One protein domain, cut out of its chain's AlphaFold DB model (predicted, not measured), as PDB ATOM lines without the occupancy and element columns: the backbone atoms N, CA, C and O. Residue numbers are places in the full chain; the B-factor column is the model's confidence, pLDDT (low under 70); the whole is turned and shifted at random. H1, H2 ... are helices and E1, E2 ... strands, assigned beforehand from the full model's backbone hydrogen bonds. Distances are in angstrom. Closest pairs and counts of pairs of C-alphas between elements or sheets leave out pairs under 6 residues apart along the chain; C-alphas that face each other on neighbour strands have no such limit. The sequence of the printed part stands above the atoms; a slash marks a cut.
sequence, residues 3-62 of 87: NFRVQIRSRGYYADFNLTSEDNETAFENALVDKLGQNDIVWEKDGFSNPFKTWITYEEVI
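What this domain is: This is residues 3 to 62 of the 87 residues of an uncharacterized protein of Bacteroidetes bacterium (UniProt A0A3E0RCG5). What is the main picture? A twisted sheet of four antiparallel strands, in the order E3, E2, E1, E4, has one helix, H1, packed slantwise over one face, while its other face bears no named helix. At one end of the sheet, the unnamed stretch of residues 46 to 54 joins the edge strand E3 to the edge strand E4. What makes it up, and how large is it? The printed part has 60 residues with four named strands and one named helix, in the chain order E1, E2, H1, E3, E4, a mixed class in two layers, the sheet and the helix on one face of it. It is only just compact, close to loose, with a radius of gyration of the C-alphas of 12.3 A and spans of 35 by 23 by 16 A.

How they stand to each other: How do the first two strands pair? E1, residues 3 to 10, and E2, residues 13 to 21, form a hairpin and are antiparallel, at 159 degrees between their directions. N 8 and O 15 are within hydrogen-bond range at 2.8 A, as are N 13 and O 10 at 2.9 A. Where is the helix? H1, residues 25 to 37, is on the sheet at a height of 9.4 A, over E2 and only just not over E1, on which 2 of its C-alphas fall; on the local plane it stands at 46 degrees to E2, slantwise to the strands. The closest C-alphas of E2 and H1, those of Ser 21 and Phe 28, are 5.4 A apart, and in H1 every O i to N i+4 pair is within hydrogen-bond range. Which strands are at the edges? E3, residues 43 to 45, is antiparallel to E2 at 153 degrees, with N 44 and O 14 at 2.8 A. E4, residues 55 to 61, is antiparallel to E1 at 167 degrees, with N 7 and O 57 at 2.8 A. E3 and E4 are apart.

Where its parts are: Where does the first strand run? E1 begins at C-alpha 3 (-4.521, -35.836, 9.873) and is 22.7 A long; E2 follows with 24.8 A. Where do the others run? H1 begins at C-alpha 25 (-7.646, -42.944, 20.467) and is 18.3 A long, and E3 measures 6.5 A. E4, 18.9 A long, ends at C-alpha 61 (-0.366, -32.797, 11.110).

The domain as a whole: How far does it reach? The two C-alphas farthest apart, those of Asn 24 and Gly 47, are 35.9 A from each other. Is it unbroken? The printed part has no cut; the link from E3 to E4 is short, with 9 residues, and the other links are tight. Where is confidence low? The mean pLDDT of the printed part is 75.7, and residues 23, 39, 45 to 53 and 61 to 62 are under 70.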
ATOM      1  N   ASN A   3      -5.484 -35.138  10.705       80.44
ATOM      2  CA  ASN A   3      -4.521 -35.836   9.873       80.44
ATOM      3  C   ASN A   3      -3.302 -36.179  10.722       80.44
ATOM      4  O   ASN A   3      -2.765 -35.340  11.440       80.44
ATOM      5  N   PHE A   4      -2.867 -37.421  10.621       81.00
ATOM      6  CA  PHE A   4      -1.698 -37.944  11.298       81.00
ATOM      7  C   PHE A   4      -0.728 -38.429  10.242       81.00
ATOM      8  O   PHE A   4      -1.095 -39.208   9.362       81.00
ATOM      9  N   ARG A   5       0.520 -37.990  10.332       83.75
ATOM     10  CA  ARG A   5       1.590 -38.560   9.527       83.75
ATOM     11  C   ARG A   5       2.276 -39.623  10.358       83.75
ATOM     12  O   ARG A   5       2.826 -39.328  11.418       83.75
ATOM     13  N   VAL A   6       2.224 -40.861   9.884       83.50
ATOM     14  CA  VAL A   6       2.842 -42.002  10.556       83.50
ATOM     15  C   VAL A   6       4.036 -42.453   9.733       83.50
ATOM     16  O   VAL A   6       3.941 -42.681   8.528       83.50
ATOM     17  N   GLN A   7       5.177 -42.552  10.401       83.06
ATOM     18  CA  GLN A   7       6.447 -42.953   9.825       83.06
ATOM     19  C   GLN A   7       6.965 -44.173  10.588       83.06
ATOM     20  O   GLN A   7       7.217 -44.108  11.793       83.06
ATOM     21  N   ILE A   8       7.133 -45.292   9.890       82.19
ATOM     22  CA  ILE A   8       7.598 -46.553  10.472       82.19
ATOM     23  C   ILE A   8       8.964 -46.880   9.883       82.19
ATOM     24  O   ILE A   8       9.121 -46.977   8.669       82.19
ATOM     25  N   ARG A   9       9.965 -47.080  10.744       80.75
ATOM     26  CA  ARG A   9      11.288 -47.578  10.346       80.75
ATOM     27  C   ARG A   9      11.548 -48.916  10.995       80.75
ATOM     28  O   ARG A   9      11.524 -49.023  12.218       80.75
ATOM     29  N   SER A  10      11.831 -49.930  10.187       74.56
ATOM     30  CA  SER A  10      12.162 -51.264  10.678       74.56
ATOM     31  C   SER A  10      13.153 -51.965   9.761       74.56
ATOM     32  O   SER A  10      12.910 -52.102   8.568       74.56
ATOM     33  N   ARG A  11      14.265 -52.454  10.327       70.69
ATOM     34  CA  ARG A  11      15.232 -53.342   9.646       70.69
ATOM     35  C   ARG A  11      15.724 -52.835   8.276       70.69
ATOM     36  O   ARG A  11      15.886 -53.629   7.353       70.69
ATOM     37  N   GLY A  12      15.962 -51.530   8.137       70.75
ATOM     38  CA  GLY A  12      16.403 -50.932   6.867       70.75
ATOM     39  C   GLY A  12      15.276 -50.624   5.872       70.75
ATOM     40  O   GLY A  12      15.551 -50.254   4.734       70.75
ATOM     41  N   TYR A  13      14.020 -50.777   6.289       76.25
ATOM     42  CA  TYR A  13      12.844 -50.355   5.540       76.25
ATOM     43  C   TYR A  13      12.193 -49.162   6.230       76.25
ATOM     44  O   TYR A  13      12.118 -49.102   7.461       76.25
ATOM     45  N   TYR A  14      11.727 -48.223   5.423       81.62
ATOM     46  CA  TYR A  14      10.995 -47.041   5.832       81.62
ATOM     47  C   TYR A  14       9.643 -47.032   5.132       81.62
ATOM     48  O   TYR A  14       9.550 -47.324   3.946       81.62
ATOM     49  N   ALA A  15       8.608 -46.703   5.882       82.62
ATOM     50  CA  ALA A  15       7.266 -46.498   5.387       82.62
ATOM     51  C   ALA A  15       6.770 -45.145   5.888       82.62
ATOM     52  O   ALA A  15       6.884 -44.859   7.085       82.62
ATOM     53  N   ASP A  16       6.197 -44.339   4.997       84.19
ATOM     54  CA  ASP A  16       5.524 -43.095   5.350       84.19
ATOM     55  C   ASP A  16       4.132 -43.029   4.735       84.19
ATOM     56  O   ASP A  16       3.924 -43.330   3.564       84.19
ATOM     57  N   PHE A  17       3.147 -42.684   5.560       83.56
ATOM     58  CA  PHE A  17       1.774 -42.534   5.103       83.56
ATOM     59  C   PHE A  17       1.007 -41.531   5.959       83.56
ATOM     60  O   PHE A  17       1.350 -41.247   7.110       83.56
ATOM     61  N   ASN A  18      -0.056 -40.994   5.366       83.88
ATOM     62  CA  ASN A  18      -0.992 -40.107   6.039       83.88
ATOM     63  C   ASN A  18      -2.249 -40.893   6.416       83.88
ATOM     64  O   ASN A  18      -2.808 -41.628   5.600       83.88
ATOM     65  N   LEU A  19      -2.685 -40.724   7.657       82.31
ATOM     66  CA  LEU A  19      -3.869 -41.337   8.228       82.31
ATOM     67  C   LEU A  19      -4.817 -40.233   8.689       82.31
ATOM     68  O   LEU A  19      -4.447 -39.397   9.509       82.31
ATOM     69  N   THR A  20      -6.046 -40.233   8.192       82.69
ATOM     70  CA  THR A  20      -7.089 -39.325   8.677       82.69
ATOM     71  C   THR A  20      -7.968 -40.085   9.657       82.69
ATOM     72  O   THR A  20      -8.550 -41.102   9.289       82.69
ATOM     73  N   SER A  21      -8.066 -39.610  10.898       79.75
ATOM     74  CA  SER A  21      -8.897 -40.239  11.930       79.75
ATOM     75  C   SER A  21      -9.688 -39.208  12.743       79.75
ATOM     76  O   SER A  21      -9.471 -37.993  12.656       79.75
ATOM     77  N   GLU A  22     -10.666 -39.687  13.504       77.56
ATOM     78  CA  GLU A  22     -11.414 -38.893  14.478       77.56
ATOM     79  C   GLU A  22     -10.568 -38.615  15.736       77.56
ATOM     80  O   GLU A  22      -9.555 -39.274  15.962       77.56
ATOM     81  N   ASP A  23     -10.963 -37.624  16.547       69.06
ATOM     82  CA  ASP A  23     -10.302 -37.250  17.814       69.06
ATOM     83  C   ASP A  23     -10.613 -38.278  18.921       69.06
ATOM     84  O   ASP A  23     -11.147 -37.963  19.977       69.06
ATOM     85  N   ASN A  24     -10.379 -39.555  18.628       79.06
ATOM     86  CA  ASN A  24     -10.597 -40.664  19.537       79.06
ATOM     87  C   ASN A  24      -9.455 -41.667  19.356       79.06
ATOM     88  O   ASN A  24      -9.193 -42.122  18.239       79.06
ATOM     89  N   GLU A  25      -8.787 -42.021  20.451       77.19
ATOM     90  CA  GLU A  25      -7.646 -42.944  20.467       77.19
ATOM     91  C   GLU A  25      -8.006 -44.279  19.800       77.19
ATOM     92  O   GLU A  25      -7.291 -44.756  18.921       77.19
ATOM     93  N   THR A  26      -9.189 -44.816  20.112       83.31
ATOM     94  CA  THR A  26      -9.690 -46.074  19.540       83.31
ATOM     95  C   THR A  26      -9.930 -45.976  18.032       83.31
ATOM     96  O   THR A  26      -9.750 -46.948  17.298       83.31
ATOM     97  N   ALA A  27     -10.355 -44.807  17.543       81.75
ATOM     98  CA  ALA A  27     -10.572 -44.593  16.115       81.75
ATOM     99  C   ALA A  27      -9.235 -44.528  15.367       81.75
ATOM    100  O   ALA A  27      -9.097 -45.125  14.301       81.75
ATOM    101  N   PHE A  28      -8.239 -43.849  15.945       81.31
ATOM    102  CA  PHE A  28      -6.882 -43.785  15.403       81.31
ATOM    103  C   PHE A  28      -6.231 -45.167  15.312       81.31
ATOM    104  O   PHE A  28      -5.701 -45.522  14.260       81.31
ATOM    105  N   GLU A  29      -6.321 -45.966  16.374       82.00
ATOM    106  CA  GLU A  29      -5.716 -47.297  16.412       82.00
ATOM    107  C   GLU A  29      -6.364 -48.243  15.389       82.00
ATOM    108  O   GLU A  29      -5.663 -48.901  14.620       82.00
ATOM    109  N   ASN A  30      -7.699 -48.234  15.284       85.31
ATOM    110  CA  ASN A  30      -8.416 -49.012  14.270       85.31
ATOM    111  C   ASN A  30      -8.048 -48.588  12.843       85.31
ATOM    112  O   ASN A  30      -7.817 -49.445  11.996       85.31
ATOM    113  N   ALA A  31      -7.956 -47.284  12.573       84.12
ATOM    114  CA  ALA A  31      -7.590 -46.781  11.252       84.12
ATOM    115  C   ALA A  31      -6.137 -47.142  10.882       84.12
ATOM    116  O   ALA A  31      -5.850 -47.478   9.732       84.12
ATOM    117  N   LEU A  32      -5.224 -47.129  11.861       82.44
ATOM    118  CA  LEU A  32      -3.838 -47.559  11.683       82.44
ATOM    119  C   LEU A  32      -3.752 -49.056  11.352       82.44
ATOM    120  O   LEU A  32      -3.047 -49.441  10.415       82.44
ATOM    121  N   VAL A  33      -4.479 -49.894  12.098       83.56
ATOM    122  CA  VAL A  33      -4.533 -51.348  11.880       83.56
ATOM    123  C   VAL A  33      -5.173 -51.681  10.535       83.56
ATOM    124  O   VAL A  33      -4.664 -52.544   9.825       83.56
ATOM    125  N   ASP A  34      -6.236 -50.977  10.150       85.12
ATOM    126  CA  ASP A  34      -6.902 -51.162   8.860       85.12
ATOM    127  C   ASP A  34      -5.965 -50.824   7.688       85.12
ATOM    128  O   ASP A  34      -5.796 -51.632   6.774       85.12
ATOM    129  N   LYS A  35      -5.244 -49.696   7.764       81.44
ATOM    130  CA  LYS A  35      -4.233 -49.322   6.760       81.44
ATOM    131  C   LYS A  35      -3.080 -50.323   6.664       81.44
ATOM    132  O   LYS A  35      -2.654 -50.646   5.555       81.44
ATOM    133  N   LEU A  36      -2.599 -50.840   7.798       80.81
ATOM    134  CA  LEU A  36      -1.616 -51.929   7.826       80.81
ATOM    135  C   LEU A  36      -2.184 -53.216   7.204       80.81
ATOM    136  O   LEU A  36      -1.490 -53.888   6.445       80.81
ATOM    137  N   GLY A  37      -3.450 -53.537   7.483       75.88
ATOM    138  CA  GLY A  37      -4.150 -54.712   6.962       75.88
ATOM    139  C   GLY A  37      -4.392 -54.668   5.452       75.88
ATOM    140  O   GLY A  37      -4.283 -55.697   4.784       75.88
ATOM    141  N   GLN A  38      -4.636 -53.481   4.891       78.19
ATOM    142  CA  GLN A  38      -4.786 -53.286   3.445       78.19
ATOM    143  C   GLN A  38      -3.462 -53.421   2.666       78.19
ATOM    144  O   GLN A  38      -3.494 -53.451   1.439       78.19
ATOM    145  N   ASN A  39      -2.305 -53.548   3.340       69.06
ATOM    146  CA  ASN A  39      -0.965 -53.587   2.726       69.06
ATOM    147  C   ASN A  39      -0.695 -52.423   1.749       69.06
ATOM    148  O   ASN A  39       0.145 -52.525   0.860       69.06
ATOM    149  N   ASP A  40      -1.384 -51.299   1.943       71.31
ATOM    150  CA  ASP A  40      -1.275 -50.084   1.121       71.31
ATOM    151  C   ASP A  40       0.006 -49.285   1.437       71.31
ATOM    152  O   ASP A  40       0.279 -48.229   0.872       71.31
ATOM    153  N   ILE A  41       0.801 -49.781   2.384       77.44
ATOM    154  CA  ILE A  41       2.008 -49.133   2.873       77.44
ATOM    155  C   ILE A  41       3.180 -49.526   1.977       77.44
ATOM    156  O   ILE A  41       3.614 -50.680   1.952       77.44
ATOM    157  N   VAL A  42       3.719 -48.536   1.270       78.25
ATOM    158  CA  VAL A  42       4.941 -48.690   0.484       78.25
ATOM    159  C   VAL A  42       6.131 -48.699   1.438       78.25
ATOM    160  O   VAL A  42       6.435 -47.705   2.093       78.25
ATOM    161  N   TRP A  43       6.800 -49.845   1.524       78.75
ATOM    162  CA  TRP A  43       8.049 -49.983   2.261       78.75
ATOM    163  C   TRP A  43       9.214 -49.694   1.321       78.75
ATOM    164  O   TRP A  43       9.582 -50.528   0.493       78.75
ATOM    165  N   GLU A  44       9.816 -48.522   1.460       77.38
ATOM    166  CA  GLU A  44      11.035 -48.176   0.746       77.38
ATOM    167  C   GLU A  44      12.263 -48.691   1.493       77.38
ATOM    168  O   GLU A  44      12.364 -48.631   2.722       77.38
ATOM    169  N   LYS A  45      13.224 -49.234   0.744       69.81
ATOM    170  CA  LYS A  45      14.475 -49.727   1.312       69.81
ATOM    171  C   LYS A  45      15.433 -48.555   1.503       69.81
ATOM    172  O   LYS A  45      16.168 -48.184   0.588       69.81
ATOM    173  N   ASP A  46      15.465 -48.018   2.711       63.84
ATOM    174  CA  ASP A  46      16.458 -47.035   3.112       63.84
ATOM    175  C   ASP A  46      17.784 -47.759   3.395       63.84
ATOM    176  O   ASP A  46      18.023 -48.305   4.474       63.84
ATOM    177  N   GLY A  47      18.664 -47.793   2.388       59.31
ATOM    178  CA  GLY A  47      19.988 -48.431   2.454       59.31
ATOM    179  C   GLY A  47      20.954 -47.816   3.480       59.31
ATOM    180  O   GLY A  47      22.111 -48.228   3.541       59.31
ATOM    181  N   PHE A  48      20.488 -46.841   4.264       57.66
ATOM    182  CA  PHE A  48      21.233 -46.095   5.270       57.66
ATOM    183  C   PHE A  48      20.837 -46.467   6.713       57.66
ATOM    184  O   PHE A  48      21.531 -46.116   7.668       57.66
ATOM    185  N   SER A  49      19.733 -47.195   6.898       55.72
ATOM    186  CA  SER A  49      19.161 -47.448   8.220       55.72
ATOM    187  C   SER A  49      19.707 -48.733   8.856       55.72
ATOM    188  O   SER A  49      19.545 -49.838   8.340       55.72
ATOM    189  N   ASN A  50      20.351 -48.578  10.017       57.06
ATOM    190  CA  ASN A  50      20.909 -49.656  10.838       57.06
ATOM    191  C   ASN A  50      19.905 -50.828  11.000       57.06
ATOM    192  O   ASN A  50      18.800 -50.604  11.500       57.06
ATOM    193  N   PRO A  51      20.270 -52.090  10.693       60.56
ATOM    194  CA  PRO A  51      19.331 -53.224  10.692       60.56
ATOM    195  C   PRO A  51      18.762 -53.578  12.078       60.56
ATOM    196  O   PRO A  51      17.805 -54.339  12.181       60.56
ATOM    197  N   PHE A  52      19.341 -53.019  13.142       60.38
ATOM    198  CA  PHE A  52      19.021 -53.329  14.536       60.38
ATOM    199  C   PHE A  52      18.078 -52.331  15.210       60.38
ATOM    200  O   PHE A  52      17.735 -52.522  16.374       60.38
ATOM    201  N   LYS A  53      17.700 -51.243  14.534       65.38
ATOM    202  CA  LYS A  53      17.001 -50.134  15.181       65.38
ATOM    203  C   LYS A  53      15.661 -49.909  14.485       65.38
ATOM    204  O   LYS A  53      15.608 -49.500  13.331       65.38
ATOM    205  N   THR A  54      14.593 -50.239  15.201       70.50
ATOM    206  CA  THR A  54      13.205 -50.066  14.770       70.50
ATOM    207  C   THR A  54      12.590 -48.972  15.628       70.50
ATOM    208  O   THR A  54      12.693 -49.028  16.853       70.50
ATOM    209  N   TRP A  55      11.977 -47.975  15.000       70.44
ATOM    210  CA  TRP A  55      11.219 -46.944  15.700       70.44
ATOM    211  C   TRP A  55      10.026 -46.508  14.861       70.44
ATOM    212  O   TRP A  55      10.044 -46.567  13.631       70.44
ATOM    213  N   ILE A  56       8.981 -46.082  15.557       76.19
ATOM    214  CA  ILE A  56       7.762 -45.546  14.967       76.19
ATOM    215  C   ILE A  56       7.659 -44.110  15.455       76.19
ATOM    216  O   ILE A  56       7.752 -43.853  16.654       76.19
ATOM    217  N   THR A  57       7.506 -43.183  14.523       75.12
ATOM    218  CA  THR A  57       7.272 -41.767  14.808       75.12
ATOM    219  C   THR A  57       5.928 -41.386  14.219       75.12
ATOM    220  O   THR A  57       5.654 -41.678  13.056       75.12
ATOM    221  N   TYR A  58       5.090 -40.752  15.026       72.56
ATOM    222  CA  TYR A  58       3.807 -40.217  14.602       72.56
ATOM    223  C   TYR A  58       3.780 -38.727  14.914       72.56
ATOM    224  O   TYR A  58       4.196 -38.292  15.987       72.56
ATOM    225  N   GLU A  59       3.313 -37.950  13.950       73.00
ATOM    226  CA  GLU A  59       3.181 -36.504  14.054       73.00
ATOM    227  C   GLU A  59       1.718 -36.147  13.768       73.00
ATOM    228  O   GLU A  59       1.158 -36.566  12.751       73.00
ATOM    229  N   GLU A  60       1.072 -35.400  14.670       72.19
ATOM    230  CA  GLU A  60      -0.232 -34.797  14.380       72.19
ATOM    231  C   GLU A  60       0.000 -33.653  13.385       72.19
ATOM    232  O   GLU A  60       0.627 -32.643  13.710       72.19
ATOM    233  N   VAL A  61      -0.467 -33.824  12.146       67.69
ATOM    234  CA  VAL A  61      -0.366 -32.797  11.110       67.69
ATOM    235  C   VAL A  61      -1.557 -31.867  11.266       67.69
ATOM    236  O   VAL A  61      -2.657 -32.121  10.772       67.69
ATOM    237  N   ILE A  62      -1.326 -30.764  11.969       65.38
ATOM    238  CA  ILE A  62      -2.257 -29.642  12.013       65.38
ATOM    239  C   ILE A  62      -2.007 -28.830  10.742       65.38
ATOM    240  O   ILE A  62      -1.038 -28.076  10.657       65.38
TER     241      ILE A  62